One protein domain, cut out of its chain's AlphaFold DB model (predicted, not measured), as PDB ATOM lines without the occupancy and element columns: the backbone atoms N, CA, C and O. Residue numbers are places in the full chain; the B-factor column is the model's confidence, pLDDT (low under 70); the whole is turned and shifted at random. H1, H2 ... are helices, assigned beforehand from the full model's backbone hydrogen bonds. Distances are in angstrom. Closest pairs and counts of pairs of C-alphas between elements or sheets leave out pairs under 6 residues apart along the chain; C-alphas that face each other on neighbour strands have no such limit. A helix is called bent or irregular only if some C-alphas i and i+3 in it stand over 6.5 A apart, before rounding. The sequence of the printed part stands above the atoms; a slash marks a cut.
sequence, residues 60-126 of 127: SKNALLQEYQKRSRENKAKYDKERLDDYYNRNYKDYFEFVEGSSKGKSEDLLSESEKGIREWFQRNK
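Overview. This is residues 60 to 126 of the 127 residues of an uncharacterized protein of Dendrobium catenatum (UniProt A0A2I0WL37). A long, kinked helix, H1, sticks out as an arm with its residues 60 to 84, and beyond that arm the chain folds back so that the short helix H2 packs on H1's last part, H1b, in a small head. The arm makes most of the length. The printed part has 67 residues with two named helices, H1 then H2, and no named strand; the class is all helix. The whole is extended, with a radius of gyration of the C-alphas of 19.5 A and spans of 64 by 21 by 15 A.

Along the chain. H1 covers residues 60 to 103 and by its hydrogen bonds was assigned as one helix, but it is bent: C-alphas 91 and 94 are 7.5 A apart. Its arm H1a, residues 60 to 91, begins at C-alpha 60 (52.951, 75.080, -33.317) and measures 43.5 A. H1a is itself irregular, with C-alphas 74 and 77 7.4 A apart and a kink of 51 degrees near residue 76. Arm H1b, residues 94 to 103, measures 14.2 A. H2, residues 113 to 125, measures 18.5 A and ends at C-alpha 125 (39.281, 36.933, -17.740).

Arrangement. H1a and H1b stand at a steep tilt of 39 degrees. H1b and H2 touch, the closest C-alphas being those of Glu 100 and Arg 119, 7.3 A apart. They run opposite ways at a steep tilt of 54 degrees. H1a and H2 are close but not clearly touching, with the closest C-alphas, those of Asn 89 and Asn 125, 7.8 A apart. Every O i to N i+4 pair is within hydrogen-bond range in H1b and H2, and 26 of 28 are in H1a.

Size, cuts and confidence. The two C-alphas farthest apart, those of Ser 60 and Ser 107, are 64.1 A apart. Residues 60 to 84 stand free; the other 42 residues span 31 by 16 by 15 A. The printed part has no cut, and the link from H1 to H2, 9 residues, is short. The mean pLDDT of the printed part is 82.3, and residues 99 to 111 are under 70.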
ATOM      1  N   SER A  60      54.193  75.864 -33.344       75.56
ATOM      2  CA  SER A  60      52.951  75.080 -33.317       75.56
ATOM      3  C   SER A  60      53.115  73.584 -33.630       75.56
ATOM      4  O   SER A  60      52.506  72.745 -32.968       75.56
ATOM      5  N   LYS A  61      53.937  73.212 -34.620       79.50
ATOM      6  CA  LYS A  61      54.208  71.806 -34.975       79.50
ATOM      7  C   LYS A  61      55.051  71.133 -33.898       79.50
ATOM      8  O   LYS A  61      54.791  69.986 -33.544       79.50
ATOM      9  N   ASN A  62      56.021  71.862 -33.349       85.62
ATOM     10  CA  ASN A  62      56.829  71.383 -32.234       85.62
ATOM     11  C   ASN A  62      55.981  71.191 -30.967       85.62
ATOM     12  O   ASN A  62      56.133  70.174 -30.292       85.62
ATOM     13  N   ALA A  63      55.033  72.090 -30.688       89.25
ATOM     14  CA  ALA A  63      54.102  71.964 -29.566       89.25
ATOM     15  C   ALA A  63      53.214  70.712 -29.676       89.25
ATOM     16  O   ALA A  63      53.089  69.956 -28.712       89.25
ATOM     17  N   LEU A  64      52.668  70.433 -30.865       92.94
ATOM     18  CA  LEU A  64      51.876  69.223 -31.107       92.94
ATOM     19  C   LEU A  64      52.702  67.942 -30.882       92.94
ATOM     20  O   LEU A  64      52.236  66.992 -30.253       92.94
ATOM     21  N   LEU A  65      53.952  67.912 -31.357       94.25
ATOM     22  CA  LEU A  65      54.855  66.777 -31.136       94.25
ATOM     23  C   LEU A  65      55.169  66.573 -29.650       94.25
ATOM     24  O   LEU A  65      55.172  65.436 -29.176       94.25
ATOM     25  N   GLN A  66      55.399  67.655 -28.906       93.75
ATOM     26  CA  GLN A  66      55.620  67.590 -27.462       93.75
ATOM     27  C   GLN A  66      54.396  67.036 -26.724       93.75
ATOM     28  O   GLN A  66      54.556  66.218 -25.816       93.75
ATOM     29  N   GLU A  67      53.182  67.407 -27.139       95.31
ATOM     30  CA  GLU A  67      51.946  66.860 -26.572       95.31
ATOM     31  C   GLU A  67      51.840  65.345 -26.803       95.31
ATOM     32  O   GLU A  67      51.581  64.588 -25.863       95.31
ATOM     33  N   TYR A  68      52.116  64.868 -28.022       95.38
ATOM     34  CA  TYR A  68      52.117  63.431 -28.314       95.38
ATOM     35  C   TYR A  68      53.197  62.673 -27.540       95.38
ATOM     36  O   TYR A  68      52.933  61.588 -27.022       95.38
ATOM     37  N   GLN A  69      54.398  63.240 -27.402       95.50
ATOM     38  CA  GLN A  69      55.465  62.645 -26.592       95.50
ATOM     39  C   GLN A  69      55.095  62.590 -25.107       95.50
ATOM     40  O   GLN A  69      55.403  61.611 -24.425       95.50
ATOM     41  N   LYS A  70      54.433  63.628 -24.585       96.75
ATOM     42  CA  LYS A  70      53.900  63.642 -23.219       96.75
ATOM     43  C   LYS A  70      52.859  62.533 -23.042       96.75
ATOM     44  O   LYS A  70      53.054  61.657 -22.203       96.75
ATOM     45  N   ARG A  71      51.845  62.486 -23.909       96.19
ATOM     46  CA  ARG A  71      50.773  61.478 -23.880       96.19
ATOM     47  C   ARG A  71      51.303  60.047 -24.011       96.19
ATOM     48  O   ARG A  71      50.827  59.142 -23.331       96.19
ATOM     49  N   SER A  72      52.298  59.832 -24.873       95.50
ATOM     50  CA  SER A  72      52.932  58.524 -25.061       95.50
ATOM     51  C   SER A  72      53.650  58.055 -23.796       95.50
ATOM     52  O   SER A  72      53.502  56.897 -23.411       95.50
ATOM     53  N   ARG A  73      54.371  58.953 -23.112       95.00
ATOM     54  CA  ARG A  73      55.049  58.641 -21.846       95.00
ATOM     55  C   ARG A  73      54.060  58.339 -20.724       95.00
ATOM     56  O   ARG A  73      54.233  57.340 -20.034       95.00
ATOM     57  N   GLU A  74      53.018  59.153 -20.583       96.56
ATOM     58  CA  GLU A  74      51.995  58.996 -19.539       96.56
ATOM     59  C   GLU A  74      51.198  57.693 -19.698       96.56
ATOM     60  O   GLU A  74      50.955  56.990 -18.719       96.56
ATOM     61  N   ASN A  75      50.856  57.312 -20.932       96.94
ATOM     62  CA  ASN A  75      50.027  56.131 -21.183       96.94
ATOM     63  C   ASN A  75      50.821  54.832 -21.390       96.94
ATOM     64  O   ASN A  75      50.213  53.767 -21.512       96.94
ATOM     65  N   LYS A  76      52.159  54.885 -21.431       96.25
ATOM     66  CA  LYS A  76      53.006  53.724 -21.742       96.25
ATOM     67  C   LYS A  76      52.706  52.527 -20.840       96.25
ATOM     68  O   LYS A  76      52.493  51.433 -21.342       96.25
ATOM     69  N   ALA A  77      52.639  52.741 -19.525       95.75
ATOM     70  CA  ALA A  77      52.400  51.664 -18.563       95.75
ATOM     71  C   ALA A  77      51.027  50.998 -18.753       95.75
ATOM     72  O   ALA A  77      50.914  49.777 -18.661       95.75
ATOM     73  N   LYS A  78      49.992  51.790 -19.065       96.50
ATOM     74  CA  LYS A  78      48.644  51.282 -19.344       96.50
ATOM     75  C   LYS A  78      48.645  50.390 -20.587       96.50
ATOM     76  O   LYS A  78      48.201  49.251 -20.514       96.50
ATOM     77  N   TYR A  79      49.179  50.890 -21.701       96.12
ATOM     78  CA  TYR A  79      49.188  50.139 -22.957       96.12
ATOM     79  C   TYR A  79      50.140  48.940 -22.929       96.12
ATOM     80  O   TYR A  79      49.835  47.912 -23.528       96.12
ATOM     81  N   ASP A  80      51.259  49.028 -22.206       96.81
ATOM     82  CA  ASP A  80      52.146  47.881 -21.996       96.81
ATOM     83  C   ASP A  80      51.441  46.773 -21.210       96.81
ATOM     84  O   ASP A  80      51.563  45.602 -21.573       96.81
ATOM     85  N   LYS A  81      50.668  47.130 -20.177       95.88
ATOM     86  CA  LYS A  81      49.857  46.165 -19.431       95.88
ATOM     87  C   LYS A  81      48.803  45.517 -20.326       95.88
ATOM     88  O   LYS A  81      48.759  44.297 -20.402       95.88
ATOM     89  N   GLU A  82      48.005  46.312 -21.037       95.25
ATOM     90  CA  GLU A  82      46.973  45.798 -21.952       95.25
ATOM     91  C   GLU A  82      47.571  44.867 -23.018       95.25
ATOM     92  O   GLU A  82      47.018  43.806 -23.303       95.25
ATOM     93  N   ARG A  83      48.746  45.217 -23.560       95.88
ATOM     94  CA  ARG A  83      49.475  44.383 -24.522       95.88
ATOM     95  C   ARG A  83      49.916  43.047 -23.916       95.88
ATOM     96  O   ARG A  83      49.864  42.029 -24.604       95.88
ATOM     97  N   LEU A  84      50.398  43.046 -22.673       92.25
ATOM     98  CA  LEU A  84      50.799  41.819 -21.981       92.25
ATOM     99  C   LEU A  84      49.586  40.952 -21.640       92.25
ATOM    100  O   LEU A  84      49.619  39.753 -21.902       92.25
ATOM    101  N   ASP A  85      48.513  41.550 -21.128       90.56
ATOM    102  CA  ASP A  85      47.278  40.842 -20.790       90.56
ATOM    103  C   ASP A  85      46.651  40.195 -22.040       90.56
ATOM    104  O   ASP A  85      46.285  39.020 -22.006       90.56
ATOM    105  N   ASP A  86      46.600  40.901 -23.177       93.69
ATOM    106  CA  ASP A  86      46.130  40.337 -24.454       93.69
ATOM    107  C   ASP A  86      47.032  39.194 -24.949       93.69
ATOM    108  O   ASP A  86      46.548  38.149 -25.393       93.69
ATOM    109  N   TYR A  87      48.355  39.342 -24.808       92.06
ATOM    110  CA  TYR A  87      49.301  38.276 -25.130       92.06
ATOM    111  C   TYR A  87      49.051  37.029 -24.275       92.06
ATOM    112  O   TYR A  87      49.010  35.922 -24.815       92.06
ATOM    113  N   TYR A  88      48.844  37.182 -22.965       87.94
ATOM    114  CA  TYR A  88      48.574  36.040 -22.099       87.94
ATOM    115  C   TYR A  88      47.237  35.374 -22.433       87.94
ATOM    116  O   TYR A  88      47.174  34.153 -22.582       87.94
ATOM    117  N   ASN A  89      46.202  36.181 -22.658       86.62
ATOM    118  CA  ASN A  89      44.870  35.707 -23.010       86.62
ATOM    119  C   ASN A  89      44.833  34.964 -24.348       86.62
ATOM    120  O   ASN A  89      44.172  33.940 -24.453       86.62
ATOM    121  N   ARG A  90      45.542  35.420 -25.383       88.69
ATOM    122  CA  ARG A  90      45.510  34.730 -26.681       88.69
ATOM    123  C   ARG A  90      46.390  33.484 -26.723       88.69
ATOM    124  O   ARG A  90      46.043  32.534 -27.413       88.69
ATOM    125  N   ASN A  91      47.536  33.496 -26.041       90.50
ATOM    126  CA  ASN A  91      48.533  32.430 -26.189       90.50
ATOM    127  C   ASN A  91      48.422  31.334 -25.128       90.50
ATOM    128  O   ASN A  91      48.813  30.203 -25.396       90.50
ATOM    129  N   TYR A  92      47.917  31.653 -23.935       85.06
ATOM    130  CA  TYR A  92      47.899  30.704 -22.820       85.06
ATOM    131  C   TYR A  92      46.501  30.292 -22.377       85.06
ATOM    132  O   TYR A  92      46.387  29.435 -21.506       85.06
ATOM    133  N   LYS A  93      45.444  30.837 -22.988       82.75
ATOM    134  CA  LYS A  93      44.067  30.456 -22.658       82.75
ATOM    135  C   LYS A  93      43.843  28.949 -22.766       82.75
ATOM    136  O   LYS A  93      43.401  28.362 -21.787       82.75
ATOM    137  N   ASP A  94      44.235  28.324 -23.873       79.56
ATOM    138  CA  ASP A  94      44.012  26.887 -24.092       79.56
ATOM    139  C   ASP A  94      44.834  26.013 -23.127       79.56
ATOM    140  O   ASP A  94      44.369  24.974 -22.660       79.56
ATOM    141  N   TYR A  95      46.046  26.457 -22.768       80.19
ATOM    142  CA  TYR A  95      46.875  25.784 -21.764       80.19
ATOM    143  C   TYR A  95      46.224  25.831 -20.384       80.19
ATOM    144  O   TYR A  95      46.134  24.809 -19.704       80.19
ATOM    145  N   PHE A  96      45.756  27.006 -19.968       71.06
ATOM    146  CA  PHE A  96      45.083  27.154 -18.686       71.06
ATOM    147  C   PHE A  96      43.719  26.450 -18.674       71.06
ATOM    148  O   PHE A  96      43.373  25.868 -17.653       71.06
ATOM    149  N   GLU A  97      42.985  26.415 -19.791       76.62
ATOM    150  CA  GLU A  97      41.720  25.677 -19.922       76.62
ATOM    151  C   GLU A  97      41.933  24.161 -19.787       76.62
ATOM    152  O   GLU A  97      41.189  23.475 -19.085       76.62
ATOM    153  N   PHE A  98      43.002  23.635 -20.388       74.50
ATOM    154  CA  PHE A  98      43.401  22.237 -20.235       74.50
ATOM    155  C   PHE A  98      43.807  21.898 -18.789       74.50
ATOM    156  O   PHE A  98      43.354  20.896 -18.227       74.50
ATOM    157  N   VAL A  99      44.622  22.751 -18.156       69.56
ATOM    158  CA  VAL A  99      45.031  22.592 -16.749       69.56
ATOM    159  C   VAL A  99      43.824  22.699 -15.805       69.56
ATOM    160  O   VAL A  99      43.716  21.917 -14.854       69.56
ATOM    161  N   GLU A 100      42.878  23.600 -16.080       66.56
ATOM    162  CA  GLU A 100      41.616  23.717 -15.341       66.56
ATOM    163  C   GLU A 100      40.778  22.440 -15.488       66.56
ATOM    164  O   GLU A 100      40.282  21.915 -14.493       66.56
ATOM    165  N   GLY A 101      40.675  21.877 -16.697       66.06
ATOM    166  CA  GLY A 101      39.981  20.611 -16.947       66.06
ATOM    167  C   GLY A 101      40.480  19.469 -16.054       66.06
ATOM    168  O   GLY A 101      39.674  18.727 -15.493       66.06
ATOM    169  N   SER A 102      41.795  19.389 -15.829       60.97
ATOM    170  CA  SER A 102      42.405  18.404 -14.922       60.97
ATOM    171  C   SER A 102      42.194  18.705 -13.428       60.97
ATOM    172  O   SER A 102      42.350  17.811 -12.595       60.97
ATOM    173  N   SER A 103      41.877  19.948 -13.061       58.56
ATOM    174  CA  SER A 103      41.714  20.405 -11.671       58.56
ATOM    175  C   SER A 103      40.256  20.712 -11.293       58.56
ATOM    176  O   SER A 103      39.967  21.009 -10.132       58.56
ATOM    177  N   LYS A 104      39.305  20.569 -12.226       61.19
ATOM    178  CA  LYS A 104      37.869  20.859 -12.058       61.19
ATOM    179  C   LYS A 104      37.150  19.962 -11.038       61.19
ATOM    180  O   LYS A 104      36.100  20.346 -10.539       61.19
ATOM    181  N   GLY A 105      37.723  18.804 -10.702       59.75
ATOM    182  CA  GLY A 105      37.183  17.856  -9.715       59.75
ATOM    183  C   GLY A 105      37.831  17.901  -8.325       59.75
ATOM    184  O   GLY A 105      37.416  17.150  -7.448       59.75
ATOM    185  N   LYS A 106      38.852  18.741  -8.109       59.94
ATOM    186  CA  LYS A 106      39.537  18.858  -6.811       59.94
ATOM    187  C   LYS A 106      38.760  19.813  -5.895       59.94
ATOM    188  O   LYS A 106      38.358  20.891  -6.340       59.94
ATOM    189  N   SER A 107      38.534  19.413  -4.640       58.09
ATOM    190  CA  SER A 107      37.937  20.264  -3.600       58.09
ATOM    191  C   SER A 107      38.861  21.439  -3.259       58.09
ATOM    192  O   SER A 107      40.069  21.367  -3.480       58.09
ATOM    193  N   GLU A 108      38.304  22.535  -2.733       61.84
ATOM    194  CA  GLU A 108      39.048  23.786  -2.496       61.84
ATOM    195  C   GLU A 108      40.237  23.636  -1.520       61.84
ATOM    196  O   GLU A 108      41.226  24.368  -1.618       61.84
ATOM    197  N   ASP A 109      40.171  22.627  -0.647       62.62
ATOM    198  CA  ASP A 109      41.229  22.223   0.290       62.62
ATOM    199  C   ASP A 109      42.406  21.486  -0.369       62.62
ATOM    200  O   ASP A 109      43.490  21.425   0.202       62.62
ATOM    201  N   LEU A 110      42.223  20.929  -1.572       62.47
ATOM    202  CA  LEU A 110      43.254  20.162  -2.288       62.47
ATOM    203  C   LEU A 110      43.944  20.961  -3.402       62.47
ATOM    204  O   LEU A 110      44.808  20.422  -4.094       62.47
ATOM    205  N   LEU A 111      43.555  22.221  -3.607       66.44
ATOM    206  CA  LEU A 111      44.151  23.087  -4.622       66.44
ATOM    207  C   LEU A 111      45.436  23.728  -4.089       66.44
ATOM    208  O   LEU A 111      45.422  24.396  -3.053       66.44
ATOM    209  N   SER A 112      46.529  23.589  -4.841       77.19
ATOM    210  CA  SER A 112      47.758  24.356  -4.605       77.19
ATOM    211  C   SER A 112      47.472  25.863  -4.691       77.19
ATOM    212  O   SER A 112      46.609  26.281  -5.465       77.19
ATOM    213  N   GLU A 113      48.222  26.703  -3.966       78.44
ATOM    214  CA  GLU A 113      48.143  28.174  -4.094       78.44
ATOM    215  C   GLU A 113      48.213  28.632  -5.560       78.44
ATOM    216  O   GLU A 113      47.483  29.530  -5.983       78.44
ATOM    217  N   SER A 114      49.038  27.953  -6.361       74.25
ATOM    218  CA  SER A 114      49.162  28.203  -7.797       74.25
ATOM    219  C   SER A 114      47.879  27.873  -8.580       74.25
ATOM    220  O   SER A 114      47.456  28.664  -9.421       74.25
ATOM    221  N   GLU A 115      47.207  26.758  -8.274       75.75
ATOM    222  CA  GLU A 115      45.935  26.368  -8.900       75.75
ATOM    223  C   GLU A 115      44.790  27.309  -8.489       75.75
ATOM    224  O   GLU A 115      43.945  27.649  -9.324       75.75
ATOM    225  N   LYS A 116      44.782  27.789  -7.234       83.44
ATOM    226  CA  LYS A 116      43.840  28.823  -6.769       83.44
ATOM    227  C   LYS A 116      44.027  30.128  -7.552       83.44
ATOM    228  O   LYS A 116      43.052  30.673  -8.072       83.44
ATOM    229  N   GLY A 117      45.274  30.573  -7.732       82.62
ATOM    230  CA  GLY A 117      45.598  31.765  -8.522       82.62
ATOM    231  C   GLY A 117      45.179  31.659  -9.994       82.62
ATOM    232  O   GLY A 117      44.630  32.615 -10.550       82.62
ATOM    233  N   ILE A 118      45.367  30.487 -10.613       79.94
ATOM    234  CA  ILE A 118      44.928  30.220 -11.994       79.94
ATOM    235  C   ILE A 118      43.400  30.285 -12.100       79.94
ATOM    236  O   ILE A 118      42.892  30.954 -12.999       79.94
ATOM    237  N   ARG A 119      42.657  29.657 -11.176       79.44
ATOM    238  CA  ARG A 119      41.183  29.701 -11.166       79.44
ATOM    239  C   ARG A 119      40.646  31.122 -11.039       79.44
ATOM    240  O   ARG A 119      39.755  31.507 -11.795       79.44
ATOM    241  N   GLU A 120      41.189  31.913 -10.117       85.19
ATOM    242  CA  GLU A 120      40.786  33.313  -9.972       85.19
ATOM    243  C   GLU A 120      41.089  34.139 -11.224       85.19
ATOM    244  O   GLU A 120      40.273  34.958 -11.649       85.19
ATOM    245  N   TRP A 121      42.269  33.950 -11.824       82.94
ATOM    246  CA  TRP A 121      42.619  34.629 -13.067       82.94
ATOM    247  C   TRP A 121      41.649  34.248 -14.189       82.94
ATOM    248  O   TRP A 121      41.179  35.131 -14.903       82.94
ATOM    249  N   PHE A 122      41.275  32.972 -14.283       76.06
ATOM    250  CA  PHE A 122      40.295  32.497 -15.252       76.06
ATOM    251  C   PHE A 122      38.934  33.172 -15.057       76.06
ATOM    252  O   PHE A 122      38.396  33.720 -16.011       76.06
ATOM    253  N   GLN A 123      38.411  33.222 -13.826       80.69
ATOM    254  CA  GLN A 123      37.144  33.902 -13.512       80.69
ATOM    255  C   GLN A 123      37.167  35.391 -13.886       80.69
ATOM    256  O   GLN A 123      36.195  35.906 -14.429       80.69
ATOM    257  N   ARG A 124      38.290  36.082 -13.654       83.44
ATOM    258  CA  ARG A 124      38.454  37.505 -14.005       83.44
ATOM    259  C   ARG A 124      38.574  37.765 -15.513       83.44
ATOM    260  O   ARG A 124      38.285  38.876 -15.945       83.44
ATOM    261  N   ASN A 125      39.014  36.781 -16.301       78.00
ATOM    262  CA  ASN A 125      39.281  36.933 -17.740       78.00
ATOM    263  C   ASN A 125      38.264  36.214 -18.642       78.00
ATOM    264  O   ASN A 125      38.295  36.384 -19.863       78.00
ATOM    265  N   LYS A 126      37.351  35.424 -18.068       71.19
ATOM    266  CA  LYS A 126      36.269  34.772 -18.806       71.19
ATOM    267  C   LYS A 126      35.246  35.833 -19.224       71.19
ATOM    268  O   LYS A 126      34.518  36.359 -18.387       71.19
TER     269      LYS A 126